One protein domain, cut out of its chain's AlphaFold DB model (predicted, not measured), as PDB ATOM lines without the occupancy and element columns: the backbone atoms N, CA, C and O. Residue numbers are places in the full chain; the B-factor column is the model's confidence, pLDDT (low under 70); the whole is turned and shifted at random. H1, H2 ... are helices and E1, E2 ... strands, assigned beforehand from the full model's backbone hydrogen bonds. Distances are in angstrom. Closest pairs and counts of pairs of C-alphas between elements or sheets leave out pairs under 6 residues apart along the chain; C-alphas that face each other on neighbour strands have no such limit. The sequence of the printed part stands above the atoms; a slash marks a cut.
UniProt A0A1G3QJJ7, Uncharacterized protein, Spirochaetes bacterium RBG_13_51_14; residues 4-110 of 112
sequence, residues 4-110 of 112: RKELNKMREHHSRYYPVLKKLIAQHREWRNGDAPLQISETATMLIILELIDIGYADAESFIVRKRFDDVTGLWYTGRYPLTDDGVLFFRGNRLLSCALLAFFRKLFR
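Overview. This is residues 4 to 110 of the 112 residues of an uncharacterized protein of Spirochaetes bacterium RBG_13_51_14 (UniProt A0A1G3QJJ7). A small body has two helical arms sticking out of it: a wall of three strands, E1, E3 and E2, has H3 across one face and no helix over the other, and H2 crosses H3. H1 leads into H2 in nearly the same direction, and its residues 4 to 12 make one free arm; residues 96 to 110, of which 96 to 108 belong to H4, make the other. The printed part has 107 residues with four named helices and three named strands, in the order H1, H2, E1, H3, E2, E3, H4, of the class mixed, helices and strands; the sheet, in the order E1, E3, E2, is antiparallel. The whole is loose, with a radius of gyration of the C-alphas of 16.2 A and spans of 53 by 39 by 24 A.

Arrangement. H1, residues 4 to 15, touches no helix; it and H2, residues 17 to 30, meet only through their tight link. H2 touches H3, residues 43 to 54, with residues 17 to 20 alone, about perpendicular at 86 degrees; the closest C-alphas, of Tyr 17 and Ile 48, are 6.8 A apart. Strand E1, residues 38 to 40, is the antiparallel neighbour of E3, residues 71 to 77, with N 40 and O 75 2.8 A apart, within hydrogen-bond range. E3 forms a hairpin with E2, residues 63 to 68, where N 66 and O 74 are 2.9 A apart, also within range. H3 is on this sheet in two layers, a helix on one face, at a height over the sheet of 9.5 A; it runs across the strands, at 80 degrees to E3 on the local plane. E1, H3 and E2 form a split strand-helix-strand unit, two strands running the same way with E3 between them, and its crossover is right-handed. H4, residues 85 to 108, touches H2 with residues 91 to 94 alone, about perpendicular at 76 degrees; the closest C-alphas, of Tyr 18 and Phe 91, are 6.7 A apart. H3 and H4 are apart, but only just, at 8.3 A. In H1, H2, H3 and H4 every O i to N i+4 pair is within hydrogen-bond range.

Along the chain. H1 begins at C-alpha 4, (194.822, 239.686, 276.020), and is 16.7 A long from first to last C-alpha; H2 is 20.2 A long. E1 is 6.4 A, H3 16.5 A, E2 16.5 A and E3 18.2 A long, and E3 ends at C-alpha 77, (180.608, 273.159, 276.846). H4, 34.9 A long, ends at C-alpha 108, (167.148, 235.589, 287.869).

Size, cuts and confidence. The two C-alphas farthest apart, of Phe 69 and Arg 110, are 57.9 A apart. Without the stretches that stand free, the body of 83 residues spans 38 by 32 by 19 A. The printed part has no cut, and no link is long. The mean pLDDT of the printed part is 86.0, and residues 95 to 110 are under 70.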
ATOM      1  N   ARG A   4     195.987 239.728 275.119       77.44
ATOM      2  CA  ARG A   4     194.822 239.686 276.020       77.44
ATOM      3  C   ARG A   4     194.871 240.786 277.082       77.44
ATOM      4  O   ARG A   4     193.830 241.319 277.450       77.44
ATOM      5  N   LYS A   5     196.067 241.133 277.573       80.94
ATOM      6  CA  LYS A   5     196.236 242.210 278.560       80.94
ATOM      7  C   LYS A   5     195.960 243.581 277.941       80.94
ATOM      8  O   LYS A   5     195.287 244.385 278.570       80.94
ATOM      9  N   GLU A   6     196.416 243.820 276.714       75.69
ATOM     10  CA  GLU A   6     196.171 245.086 276.008       75.69
ATOM     11  C   GLU A   6     194.687 245.266 275.650       75.69
ATOM     12  O   GLU A   6     194.118 246.319 275.921       75.69
ATOM     13  N   LEU A   7     194.014 244.209 275.176       75.69
ATOM     14  CA  LEU A   7     192.567 244.246 274.923       75.69
ATOM     15  C   LEU A   7     191.751 244.537 276.190       75.69
ATOM     16  O   LEU A   7     190.785 245.298 276.146       75.69
ATOM     17  N   ASN A   8     192.143 243.964 277.332       78.31
ATOM     18  CA  ASN A   8     191.477 244.249 278.602       78.31
ATOM     19  C   ASN A   8     191.660 245.711 279.030       78.31
ATOM     20  O   ASN A   8     190.680 246.330 279.439       78.31
ATOM     21  N   LYS A   9     192.860 246.285 278.864       77.81
ATOM     22  CA  LYS A   9     193.110 247.708 279.141       77.81
ATOM     23  C   LYS A   9     192.251 248.616 278.265       77.81
ATOM     24  O   LYS A   9     191.635 249.543 278.780       77.81
ATOM     25  N   MET A  10     192.156 248.324 276.966       72.31
ATOM     26  CA  MET A  10     191.307 249.095 276.048       72.31
ATOM     27  C   MET A  10     189.834 249.032 276.463       72.31
ATOM     28  O   MET A  10     189.148 250.049 276.488       72.31
ATOM     29  N   ARG A  11     189.351 247.852 276.871       78.25
ATOM     30  CA  ARG A  11     187.972 247.682 277.346       78.25
ATOM     31  C   ARG A  11     187.699 248.448 278.642       78.25
ATOM     32  O   ARG A  11     186.648 249.071 278.772       78.25
ATOM     33  N   GLU A  12     188.622 248.399 279.598       78.69
ATOM     34  CA  GLU A  12     188.529 249.170 280.844       78.69
ATOM     35  C   GLU A  12     188.532 250.674 280.568       78.69
ATOM     36  O   GLU A  12     187.751 251.411 281.168       78.69
ATOM     37  N   HIS A  13     189.342 251.129 279.616       77.81
ATOM     38  CA  HIS A  13     189.389 252.530 279.215       77.81
ATOM     39  C   HIS A  13     188.081 252.983 278.553       77.81
ATOM     40  O   HIS A  13     187.468 253.949 279.002       77.81
ATOM     41  N   HIS A  14     187.552 252.200 277.606       80.19
ATOM     42  CA  HIS A  14     186.258 252.465 276.962       80.19
ATOM     43  C   HIS A  14     185.083 252.497 277.951       80.19
ATOM     44  O   HIS A  14     184.094 253.197 277.725       80.19
ATOM     45  N   SER A  15     185.174 251.772 279.072       84.50
ATOM     46  CA  SER A  15     184.137 251.803 280.111       84.50
ATOM     47  C   SER A  15     183.981 253.188 280.758       84.50
ATOM     48  O   SER A  15     182.900 253.523 281.242       84.50
ATOM     49  N   ARG A  16     185.031 254.021 280.713       89.19
ATOM     50  CA  ARG A  16     185.037 255.384 281.267       89.19
ATOM     51  C   ARG A  16     184.331 256.395 280.368       89.19
ATOM     52  O   ARG A  16     183.887 257.430 280.856       89.19
ATOM     53  N   TYR A  17     184.164 256.084 279.084       92.19
ATOM     54  CA  TYR A  17     183.503 256.970 278.128       92.19
ATOM     55  C   TYR A  17     182.009 257.107 278.409       92.19
ATOM     56  O   TYR A  17     181.464 258.209 278.396       92.19
ATOM     57  N   TYR A  18     181.328 255.996 278.703       91.00
ATOM     58  CA  TYR A  18     179.874 255.998 278.863       91.00
ATOM     59  C   TYR A  18     179.372 256.919 279.993       91.00
ATOM     60  O   TYR A  18     178.440 257.689 279.744       91.00
ATOM     61  N   PRO A  19     179.965 256.922 281.207       92.62
ATOM     62  CA  PRO A  19     179.609 257.883 282.250       92.62
ATOM     63  C   PRO A  19     179.735 259.346 281.806       92.62
ATOM     64  O   PRO A  19     178.846 260.147 282.099       92.62
ATOM     65  N   VAL A  20     180.796 259.686 281.067       94.56
ATOM     66  CA  VAL A  20     181.043 261.053 280.582       94.56
ATOM     67  C   VAL A  20     180.020 261.447 279.518       94.56
ATOM     68  O   VAL A  20     179.372 262.483 279.654       94.56
ATOM     69  N   LEU A  21     179.775 260.586 278.527       94.00
ATOM     70  CA  LEU A  21     178.738 260.797 277.508       94.00
ATOM     71  C   LEU A  21     177.348 260.959 278.138       94.00
ATOM     72  O   LEU A  21     176.577 261.841 277.760       94.00
ATOM     73  N   LYS A  22     177.030 260.141 279.150       93.94
ATOM     74  CA  LYS A  22     175.770 260.236 279.896       93.94
ATOM     75  C   LYS A  22     175.637 261.586 280.602       93.94
ATOM     76  O   LYS A  22     174.555 262.170 280.565       93.94
ATOM     77  N   LYS A  23     176.713 262.073 281.229       92.75
ATOM     78  CA  LYS A  23     176.750 263.379 281.902       92.75
ATOM     79  C   LYS A  23     176.565 264.522 280.902       92.75
ATOM     80  O   LYS A  23     175.729 265.380 281.151       92.75
ATOM     81  N   LEU A  24     177.251 264.484 279.760       93.88
ATOM     82  CA  LEU A  24     177.105 265.481 278.692       93.88
ATOM     83  C   LEU A  24     175.673 265.543 278.150       93.88
ATOM     84  O   LEU A  24     175.106 266.624 278.026       93.88
ATOM     85  N   ILE A  25     175.046 264.392 277.886       94.44
ATOM     86  CA  ILE A  25     173.644 264.353 277.440       94.44
ATOM     87  C   ILE A  25     172.703 264.902 278.519       94.44
ATOM     88  O   ILE A  25     171.744 265.597 278.189       94.44
ATOM     89  N   ALA A  26     172.932 264.571 279.792       92.81
ATOM     90  CA  ALA A  26     172.125 265.104 280.887       92.81
ATOM     91  C   ALA A  26     172.251 266.634 280.967       92.81
ATOM     92  O   ALA A  26     171.237 267.322 280.956       92.81
ATOM     93  N   GLN A  27     173.480 267.156 280.914       91.44
ATOM     94  CA  GLN A  27     173.755 268.594 280.887       91.44
ATOM     95  C   GLN A  27     173.110 269.287 279.683       91.44
ATOM     96  O   GLN A  27     172.513 270.344 279.840       91.44
ATOM     97  N   HIS A  28     173.165 268.684 278.491       93.75
ATOM     98  CA  HIS A  28     172.493 269.217 277.304       93.75
ATOM     99  C   HIS A  28     170.975 269.336 277.491       93.75
ATOM    100  O   HIS A  28     170.378 270.313 277.066       93.75
ATOM    101  N   ARG A  29     170.341 268.355 278.144       91.75
ATOM    102  CA  ARG A  29     168.890 268.385 278.404       91.75
ATOM    103  C   ARG A  29     168.486 269.441 279.421       91.75
ATOM    104  O   ARG A  29     167.356 269.915 279.376       91.75
ATOM    105  N   GLU A  30     169.373 269.744 280.360       90.31
ATOM    106  CA  GLU A  30     169.156 270.762 281.388       90.31
ATOM    107  C   GLU A  30     169.483 272.175 280.885       90.31
ATOM    108  O   GLU A  30     169.035 273.150 281.490       90.31
ATOM    109  N   TRP A  31     170.215 272.283 279.771       89.75
ATOM    110  CA  TRP A  31     170.618 273.544 279.161       89.75
ATOM    111  C   TRP A  31     169.419 274.366 278.694       89.75
ATOM    112  O   TRP A  31     168.563 273.879 277.950       89.75
ATOM    113  N   ARG A  32     169.375 275.642 279.077       85.50
ATOM    114  CA  ARG A  32     168.369 276.595 278.608       85.50
ATOM    115  C   ARG A  32     168.970 277.501 277.540       85.50
ATOM    116  O   ARG A  32     170.145 277.861 277.573       85.50
ATOM    117  N   ASN A  33     168.150 277.894 276.565       76.38
ATOM    118  CA  ASN A  33     168.575 278.840 275.534       76.38
ATOM    119  C   ASN A  33     169.036 280.152 276.188       76.38
ATOM    120  O   ASN A  33     168.242 280.817 276.849       76.38
ATOM    121  N   GLY A  34     170.303 280.517 275.973       73.56
ATOM    122  CA  GLY A  34     170.918 281.723 276.537       73.56
ATOM    123  C   GLY A  34     171.823 281.494 277.752       73.56
ATOM    124  O   GLY A  34     172.428 282.459 278.217       73.56
ATOM    125  N   ASP A  35     171.963 280.257 278.239       86.69
ATOM    126  CA  ASP A  35     172.928 279.945 279.297       86.69
ATOM    127  C   ASP A  35     174.376 280.188 278.821       86.69
ATOM    128  O   ASP A  35     174.728 279.973 277.657       86.69
ATOM    129  N   ALA A  36     175.230 280.657 279.734       88.75
ATOM    130  CA  ALA A  36     176.650 280.865 279.460       88.75
ATOM    131  C   ALA A  36     177.391 279.519 279.353       88.75
ATOM    132  O   ALA A  36     177.044 278.600 280.094       88.75
ATOM    133  N   PRO A  37     178.450 279.400 278.518       91.81
ATOM    134  CA  PRO A  37     179.221 278.167 278.378       91.81
ATOM    135  C   PRO A  37     179.660 277.574 279.725       91.81
ATOM    136  O   PRO A  37     180.259 278.260 280.556       91.81
ATOM    137  N   LEU A  38     179.397 276.283 279.931       92.69
ATOM    138  CA  LEU A  38     179.673 275.602 281.190       92.69
ATOM    139  C   LEU A  38     181.115 275.127 281.212       92.69
ATOM    140  O   LEU A  38     181.523 274.303 280.395       92.69
ATOM    141  N   GLN A  39     181.878 275.610 282.187       94.88
ATOM    142  CA  GLN A  39     183.244 275.157 282.385       94.88
ATOM    143  C   GLN A  39     183.276 273.722 282.922       94.88
ATOM    144  O   GLN A  39     182.640 273.391 283.924       94.88
ATOM    145  N   ILE A  40     184.087 272.883 282.288       93.88
ATOM    146  CA  ILE A  40     184.416 271.537 282.743       93.88
ATOM    147  C   ILE A  40     185.713 271.640 283.542       93.88
ATOM    148  O   ILE A  40     186.802 271.729 282.983       93.88
ATOM    149  N   SER A  41     185.581 271.696 284.866       88.81
ATOM    150  CA  SER A  41     186.695 271.941 285.793       88.81
ATOM    151  C   SER A  41     187.463 270.682 286.197       88.81
ATOM    152  O   SER A  41     188.605 270.767 286.637       88.81
ATOM    153  N   GLU A  42     186.850 269.506 286.069       92.19
ATOM    154  CA  GLU A  42     187.470 268.244 286.461       92.19
ATOM    155  C   GLU A  42     188.416 267.738 285.364       92.19
ATOM    156  O   GLU A  42     187.971 267.334 284.288       92.19
ATOM    157  N   THR A  43     189.720 267.699 285.659       90.62
ATOM    158  CA  THR A  43     190.775 267.312 284.704       90.62
ATOM    159  C   THR A  43     190.540 265.942 284.071       90.62
ATOM    160  O   THR A  43     190.685 265.795 282.861       90.62
ATOM    161  N   ALA A  44     190.135 264.937 284.856       90.50
ATOM    162  CA  ALA A  44     189.883 263.592 284.338       90.50
ATOM    163  C   ALA A  44     188.736 263.578 283.314       90.50
ATOM    164  O   ALA A  44     188.859 262.976 282.249       90.50
ATOM    165  N   THR A  45     187.645 264.290 283.609       92.56
ATOM    166  CA  THR A  45     186.513 264.427 282.688       92.56
ATOM    167  C   THR A  45     186.913 265.213 281.440       92.56
ATOM    168  O   THR A  45     186.567 264.809 280.335       92.56
ATOM    169  N   MET A  46     187.690 266.288 281.591       94.38
ATOM    170  CA  MET A  46     188.201 267.072 280.466       94.38
ATOM    171  C   MET A  46     189.029 266.218 279.499       94.38
ATOM    172  O   MET A  46     188.776 266.255 278.298       94.38
ATOM    173  N   LEU A  47     189.971 265.417 280.010       93.44
ATOM    174  CA  LEU A  47     190.800 264.536 279.181       93.44
ATOM    175  C   LEU A  47     189.963 263.507 278.418       93.44
ATOM    176  O   LEU A  47     190.180 263.318 277.226       93.44
ATOM    177  N   ILE A  48     188.971 262.895 279.074       95.19
ATOM    178  CA  ILE A  48     188.073 261.943 278.407       95.19
ATOM    179  C   ILE A  48     187.267 262.636 277.304       95.19
ATOM    180  O   ILE A  48     187.063 262.051 276.249       95.19
ATOM    181  N   ILE A  49     186.810 263.873 277.505       96.12
ATOM    182  CA  ILE A  49     186.063 264.593 276.463       96.12
ATOM    183  C   ILE A  49     186.959 264.930 275.274       96.12
ATOM    184  O   ILE A  49     186.532 264.755 274.140       96.12
ATOM    185  N   LEU A  50     188.197 265.367 275.515       95.12
ATOM    186  CA  LEU A  50     189.159 265.607 274.437       95.12
ATOM    187  C   LEU A  50     189.439 264.332 273.639       95.12
ATOM    188  O   LEU A  50     189.479 264.376 272.417       95.12
ATOM    189  N   GLU A  51     189.569 263.198 274.320       94.88
ATOM    190  CA  GLU A  51     189.716 261.899 273.671       94.88
ATOM    191  C   GLU A  51     188.462 261.507 272.879       94.88
ATOM    192  O   GLU A  51     188.570 261.046 271.749       94.88
ATOM    193  N   LEU A  52     187.264 261.740 273.427       95.88
ATOM    194  CA  LEU A  52     186.000 261.507 272.722       95.88
ATOM    195  C   LEU A  52     185.872 262.363 271.456       95.88
ATOM    196  O   LEU A  52     185.284 261.898 270.481       95.88
ATOM    197  N   ILE A  53     186.405 263.589 271.471       95.94
ATOM    198  CA  ILE A  53     186.496 264.451 270.288       95.94
ATOM    199  C   ILE A  53     187.476 263.845 269.275       95.94
ATOM    200  O   ILE A  53     187.134 263.723 268.104       95.94
ATOM    201  N   ASP A  54     188.659 263.422 269.728       95.62
ATOM    202  CA  ASP A  54     189.711 262.857 268.872       95.62
ATOM    203  C   ASP A  54     189.263 261.569 268.157       95.62
ATOM    204  O   ASP A  54     189.469 261.414 266.955       95.62
ATOM    205  N   ILE A  55     188.553 260.679 268.860       94.62
ATOM    206  CA  ILE A  55     187.993 259.449 268.271       94.62
ATOM    207  C   ILE A  55     186.670 259.673 267.516       94.62
ATOM    208  O   ILE A  55     186.079 258.714 267.023       94.62
ATOM    209  N   GLY A  56     186.177 260.915 267.448       95.75
ATOM    210  CA  GLY A  56     184.991 261.285 266.672       95.75
ATOM    211  C   GLY A  56     183.645 260.909 267.296       95.75
ATOM    212  O   GLY A  56     182.643 260.879 266.589       95.75
ATOM    213  N   TYR A  57     183.578 260.626 268.600       96.06
ATOM    214  CA  TYR A  57     182.318 260.354 269.315       96.06
ATOM    215  C   TYR A  57     181.667 261.615 269.893       96.06
ATOM    216  O   TYR A  57     180.452 261.643 270.106       96.06
ATOM    217  N   ALA A  58     182.455 262.650 270.167       97.06
ATOM    218  CA  ALA A  58     181.966 263.952 270.591       97.06
ATOM    219  C   ALA A  58     182.158 264.983 269.475       97.06
ATOM    220  O   ALA A  58     183.176 264.984 268.786       97.06
ATOM    221  N   ASP A  59     181.173 265.859 269.308       97.38
ATOM    222  CA  ASP A  59     181.246 266.952 268.342       97.38
ATOM    223  C   ASP A  59     182.174 268.056 268.869       97.38
ATOM    224  O   ASP A  59     181.898 268.671 269.900       97.38
ATOM    225  N   ALA A  60     183.269 268.321 268.154       96.38
ATOM    226  CA  ALA A  60     184.255 269.327 268.534       96.38
ATOM    227  C   ALA A  60     183.650 270.737 268.622       96.38
ATOM    228  O   ALA A  60     184.041 271.514 269.493       96.38
ATOM    229  N   GLU A  61     182.676 271.062 267.764       96.12
ATOM    230  CA  GLU A  61     182.053 272.391 267.742       96.12
ATOM    231  C   GLU A  61     181.167 272.661 268.959       96.12
ATOM    232  O   GLU A  61     180.815 273.808 269.251       96.12
ATOM    233  N   SER A  62     180.819 271.613 269.701       96.19
ATOM    234  CA  SER A  62     180.081 271.732 270.950       96.19
ATOM    235  C   SER A  62     180.952 272.201 272.117       96.19
ATOM    236  O   SER A  62     180.413 272.532 273.182       96.19
ATOM    237  N   PHE A  63     182.273 272.312 271.925       96.88
ATOM    238  CA  PHE A  63     183.224 272.668 272.971       96.88
ATOM    239  C   PHE A  63     184.154 273.819 272.583       96.88
ATOM    240  O   PHE A  63     184.560 273.990 271.440       96.88
ATOM    241  N   ILE A  64     184.557 274.590 273.590       96.25
ATOM    242  CA  ILE A  64     185.626 275.581 273.494       96.25
ATOM    243  C   ILE A  64     186.810 275.045 274.291       96.25
ATOM    244  O   ILE A  64     186.725 274.879 275.508       96.25
ATOM    245  N   VAL A  65     187.924 274.792 273.606       94.44
ATOM    246  CA  VAL A  65     189.181 274.356 274.225       94.44
ATOM    247  C   VAL A  65     190.098 275.563 274.372       94.44
ATOM    248  O   VAL A  65     190.441 276.207 273.380       94.44
ATOM    249  N   ARG A  66     190.541 275.869 275.594       93.38
ATOM    250  CA  ARG A  66     191.592 276.874 275.819       93.38
ATOM    251  C   ARG A  66     192.918 276.184 276.067       93.38
ATOM    252  O   ARG A  66     193.031 275.313 276.932       93.38
ATOM    253  N   LYS A  67     193.936 276.636 275.345       91.81
ATOM    254  CA  LYS A  67     195.313 276.166 275.475       91.81
ATOM    255  C   LYS A  67     196.226 277.305 275.917       91.81
ATOM    256  O   LYS A  67     195.974 278.463 275.580       91.81
ATOM    257  N   ARG A  68     197.274 276.981 276.669       91.44
ATOM    258  CA  ARG A  68     198.347 277.905 277.048       91.44
ATOM    259  C   ARG A  68     199.659 277.134 277.075       91.44
ATOM    260  O   ARG A  68     199.734 276.152 277.793       91.44
ATOM    261  N   PHE A  69     200.670 277.599 276.339       90.31
ATOM    262  CA  PHE A  69     201.966 276.910 276.230       90.31
ATOM    263  C   PHE A  69     201.807 275.414 275.891       90.31
ATOM    264  O   PHE A  69     202.382 274.564 276.551       90.31
ATOM    265  N   ASP A  70     200.954 275.114 274.907       86.56
ATOM    266  CA  ASP A  70     200.564 273.760 274.474       86.56
ATOM    267  C   ASP A  70     199.792 272.895 275.484       86.56
ATOM    268  O   ASP A  70     199.208 271.883 275.096       86.56
ATOM    269  N   ASP A  71     199.630 273.348 276.726       86.88
ATOM    270  CA  ASP A  71     198.795 272.679 277.719       86.88
ATOM    271  C   ASP A  71     197.323 273.086 277.598       86.88
ATOM    272  O   ASP A  71     196.977 274.267 277.456       86.88
ATOM    273  N   VAL A  72     196.415 272.110 277.703       88.19
ATOM    274  CA  VAL A  72     194.979 272.395 277.807       88.19
ATOM    275  C   VAL A  72     194.687 272.947 279.200       88.19
ATOM    276  O   VAL A  72     194.774 272.245 280.203       88.19
ATOM    277  N   THR A  73     194.311 274.223 279.246       89.19
ATOM    278  CA  THR A  73     194.047 274.966 280.490       89.19
ATOM    279  C   THR A  73     192.570 275.031 280.846       89.19
ATOM    280  O   THR A  73     192.219 275.393 281.968       89.19
ATOM    281  N   GLY A  74     191.690 274.675 279.912       92.19
ATOM    282  CA  GLY A  74     190.288 274.472 280.223       92.19
ATOM    283  C   GLY A  74     189.464 274.037 279.026       92.19
ATOM    284  O   GLY A  74     189.875 274.156 277.867       92.19
ATOM    285  N   LEU A  75     188.260 273.584 279.345       96.00
ATOM    286  CA  LEU A  75     187.264 273.113 278.402       96.00
ATOM    287  C   LEU A  75     185.901 273.669 278.816       96.00
ATOM    288  O   LEU A  75     185.523 273.571 279.983       96.00
ATOM    289  N   TRP A  76     185.171 274.255 277.872       96.75
ATOM    290  CA  TRP A  76     183.818 274.761 278.093       96.75
ATOM    291  C   TRP A  76     182.859 274.091 277.129       96.75
ATOM    292  O   TRP A  76     183.148 273.974 275.942       96.75
ATOM    293  N   TYR A  77     181.708 273.679 277.637       95.75
ATOM    294  CA  TYR A  77     180.608 273.159 276.846       95.75
ATOM    295  C   TYR A  77     179.656 274.296 276.460       95.75
ATOM    296  O   TYR A  77     179.275 275.108 277.302       95.75
ATOM    297  N   THR A  78     179.291 274.367 275.182       95.00
ATOM    298  CA  THR A  78     178.557 275.508 274.602       95.00
ATOM    299  C   THR A  78     177.036 275.361 274.631       95.00
ATOM    300  O   THR A  78     176.333 276.290 274.245       95.00
ATOM    301  N   GLY A  79     176.520 274.198 275.037       92.38
ATOM    302  CA  GLY A  79     175.087 273.893 274.993       92.38
ATOM    303  C   GLY A  79     174.608 273.237 273.694       92.38
ATOM    304  O   GLY A  79     173.505 272.692 273.672       92.38
ATOM    305  N   ARG A  80     175.421 273.224 272.628       94.12
ATOM    306  CA  ARG A  80     175.129 272.468 271.393       94.12
ATOM    307  C   ARG A  80     175.071 270.964 271.660       94.12
ATOM    308  O   ARG A  80     175.612 270.490 272.649       94.12
ATOM    309  N   TYR A  81     174.394 270.204 270.802       96.06
ATOM    310  CA  TYR A  81     174.288 268.760 271.006       96.06
ATOM    311  C   TYR A  81     175.678 268.093 270.963       96.06
ATOM    312  O   TYR A  81     176.321 268.141 269.922       96.06
ATOM    313  N   PRO A  82     176.144 267.443 272.049       96.12
ATOM    314  CA  PRO A  82     177.569 267.158 272.227       96.12
ATOM    315  C   PRO A  82     178.096 265.947 271.448       96.12
ATOM    316  O   PRO A  82     179.289 265.664 271.537       96.12
ATOM    317  N   LEU A  83     177.238 265.178 270.770       97.19
ATOM    318  CA  LEU A  83     177.615 263.906 270.147       97.19
ATOM    319  C   LEU A  83     177.501 263.956 268.628       97.19
ATOM    320  O   LEU A  83     176.561 264.539 268.093       97.19
ATOM    321  N   THR A  84     178.404 263.240 267.967       97.56
ATOM    322  CA  THR A  84     178.286 262.873 266.551       97.56
ATOM    323  C   THR A  84     177.331 261.687 266.379       97.56
ATOM    324  O   THR A  84     176.932 261.045 267.357       97.56
ATOM    325  N   ASP A  85     177.005 261.334 265.135       96.62
ATOM    326  CA  ASP A  85     176.193 260.147 264.837       96.62
ATOM    327  C   ASP A  85     176.821 258.854 265.390       96.62
ATOM    328  O   ASP A  85     176.131 258.050 266.028       96.62
ATOM    329  N   ASP A  86     178.139 258.688 265.256       94.12
ATOM    330  CA  ASP A  86     178.870 257.534 265.795       94.12
ATOM    331  C   ASP A  86     178.846 257.507 267.329       94.12
ATOM    332  O   ASP A  86     178.608 256.460 267.945       94.12
ATOM    333  N   GLY A  87     178.990 258.671 267.967       93.81
ATOM    334  CA  GLY A  87     178.833 258.809 269.413       93.81
ATOM    335  C   GLY A  87     177.435 258.421 269.892       93.81
ATOM    336  O   GLY A  87     177.281 257.752 270.921       93.81
ATOM    337  N   VAL A  88     176.398 258.778 269.128       94.75
ATOM    338  CA  VAL A  88     175.012 258.378 269.403       94.75
ATOM    339  C   VAL A  88     174.841 256.867 269.281       94.75
ATOM    340  O   VAL A  88     174.211 256.260 270.156       94.75
ATOM    341  N   LEU A  89     175.396 256.244 268.237       92.50
ATOM    342  CA  LEU A  89     175.357 254.791 268.054       92.50
ATOM    343  C   LEU A  89     176.039 254.069 269.222       92.50
ATOM    344  O   LEU A  89     175.433 253.182 269.834       92.50
ATOM    345  N   PHE A  90     177.241 254.503 269.606       90.56
ATOM    346  CA  PHE A  90     177.969 253.957 270.751       90.56
ATOM    347  C   PHE A  90     177.186 254.108 272.065       90.56
ATOM    348  O   PHE A  90     177.049 253.153 272.845       90.56
ATOM    349  N   PHE A  91     176.625 255.294 272.311       90.56
ATOM    350  CA  PHE A  91     175.855 255.578 273.520       90.56
ATOM    351  C   PHE A  91     174.586 254.717 273.607       90.56
ATOM    352  O   PHE A  91     174.274 254.153 274.663       90.56
ATOM    353  N   ARG A  92     173.861 254.564 272.492       88.56
ATOM    354  CA  ARG A  92     172.657 253.721 272.414       88.56
ATOM    355  C   ARG A  92     172.984 252.238 272.584       88.56
ATOM    356  O   ARG A  92     172.269 251.559 273.321       88.56
ATOM    357  N   GLY A  93     174.069 251.752 271.978       83.69
ATOM    358  CA  GLY A  93     174.523 250.364 272.117       83.69
ATOM    359  C   GLY A  93     174.806 249.980 273.574       83.69
ATOM    360  O   GLY A  93     174.323 248.955 274.058       83.69
ATOM    361  N   ASN A  94     175.484 250.855 274.324       75.25
ATOM    362  CA  ASN A  94     175.720 250.650 275.758       75.25
ATOM    363  C   ASN A  94     174.425 250.657 276.585       75.25
ATOM    364  O   ASN A  94     174.256 249.852 277.507       75.25
ATOM    365  N   ARG A  95     173.471 251.529 276.242       65.44
ATOM    366  CA  ARG A  95     172.177 251.601 276.932       65.44
ATOM    367  C   ARG A  95     171.377 250.300 276.769       65.44
ATOM    368  O   ARG A  95     170.811 249.818 277.751       65.44
ATOM    369  N   LEU A  96     171.390 249.701 275.578       61.00
ATOM    370  CA  LEU A  96     170.716 248.428 275.293       61.00
ATOM    371  C   LEU A  96     171.319 247.260 276.086       61.00
ATOM    372  O   LEU A  96     170.572 246.479 276.678       61.00
ATOM    373  N   LEU A  97     172.650 247.188 276.186       59.53
ATOM    374  CA  LEU A  97     173.335 246.169 276.990       59.53
ATOM    375  C   LEU A  97     173.011 246.302 278.484       59.53
ATOM    376  O   LEU A  97     172.746 245.297 279.142       59.53
ATOM    377  N   SER A  98     172.946 247.529 279.012       58.94
ATOM    378  CA  SER A  98     172.606 247.761 280.422       58.94
ATOM    379  C   SER A  98     171.166 247.351 280.768       58.94
ATOM    380  O   SER A  98     170.941 246.713 281.795       58.94
ATOM    381  N   CYS A  99     170.193 247.636 279.893       55.47
ATOM    382  CA  CYS A  99     168.803 247.216 280.082       55.47
ATOM    383  C   CYS A  99     168.633 245.700 279.943       55.47
ATOM    384  O   CYS A  99     167.892 245.109 280.726       55.47
ATOM    385  N   ALA A 100     169.320 245.065 278.988       57.22
ATOM    386  CA  ALA A 100     169.255 243.617 278.798       57.22
ATOM    387  C   ALA A 100     169.858 242.856 279.991       57.22
ATOM    388  O   ALA A 100     169.244 241.914 280.492       57.22
ATOM    389  N   LEU A 101     171.005 243.311 280.506       58.59
ATOM    390  CA  LEU A 101     171.607 242.776 281.731       58.59
ATOM    391  C   LEU A 101     170.689 242.980 282.940       58.59
ATOM    392  O   LEU A 101     170.413 242.024 283.658       58.59
ATOM    393  N   LEU A 102     170.143 244.184 283.138       59.25
ATOM    394  CA  LEU A 102     169.204 244.450 284.235       59.25
ATOM    395  C   LEU A 102     167.930 243.595 284.139       59.25
ATOM    396  O   LEU A 102     167.453 243.101 285.158       59.25
ATOM    397  N   ALA A 103     167.390 243.377 282.937       61.25
ATOM    398  CA  ALA A 103     166.236 242.505 282.723       61.25
ATOM    399  C   ALA A 103     166.565 241.031 283.015       61.25
ATOM    400  O   ALA A 103     165.763 240.338 283.644       61.25
ATOM    401  N   PHE A 104     167.751 240.567 282.616       63.53
ATOM    402  CA  PHE A 104     168.243 239.225 282.922       63.53
ATOM    403  C   PHE A 104     168.412 239.016 284.433       63.53
ATOM    404  O   PHE A 104     167.836 238.082 284.988       63.53
ATOM    405  N   PHE A 105     169.099 239.928 285.127       59.09
ATOM    406  CA  PHE A 105     169.283 239.865 286.581       59.09
ATOM    407  C   PHE A 105     167.954 239.945 287.342       59.09
ATOM    408  O   PHE A 105     167.723 239.177 288.272       59.09
ATOM    409  N   ARG A 106     167.026 240.804 286.911       60.81
ATOM    410  CA  ARG A 106     165.695 240.909 287.525       60.81
ATOM    411  C   ARG A 106     164.837 239.658 287.304       60.81
ATOM    412  O   ARG A 106     163.968 239.382 288.124       60.81
ATOM    413  N   LYS A 107     165.067 238.899 286.227       66.31
ATOM    414  CA  LYS A 107     164.436 237.590 285.991       66.31
ATOM    415  C   LYS A 107     165.080 236.482 286.833       66.31
ATOM    416  O   LYS A 107     164.370 235.584 287.265       66.31
ATOM    417  N   LEU A 108     166.389 236.565 287.081       65.12
ATOM    418  CA  LEU A 108     167.148 235.589 287.869       65.12
ATOM    419  C   LEU A 108     166.893 235.696 289.386       65.12
ATOM    420  O   LEU A 108     166.936 234.688 290.078       65.12
ATOM    421  N   PHE A 109     166.623 236.904 289.891       65.50
ATOM    422  CA  PHE A 109     166.497 237.207 291.326       65.50
ATOM    423  C   PHE A 109     165.072 237.605 291.758       65.50
ATOM    424  O   PHE A 109     164.906 238.349 292.725       65.50
ATOM    425  N   ARG A 110     164.020 237.145 291.066       48.16
ATOM    426  CA  ARG A 110     162.654 237.288 291.603       48.16
ATOM    427  C   ARG A 110     162.507 236.392 292.845       48.16
ATOM    428  O   ARG A 110     162.699 235.187 292.697       48.16
TER     429      ARG A 110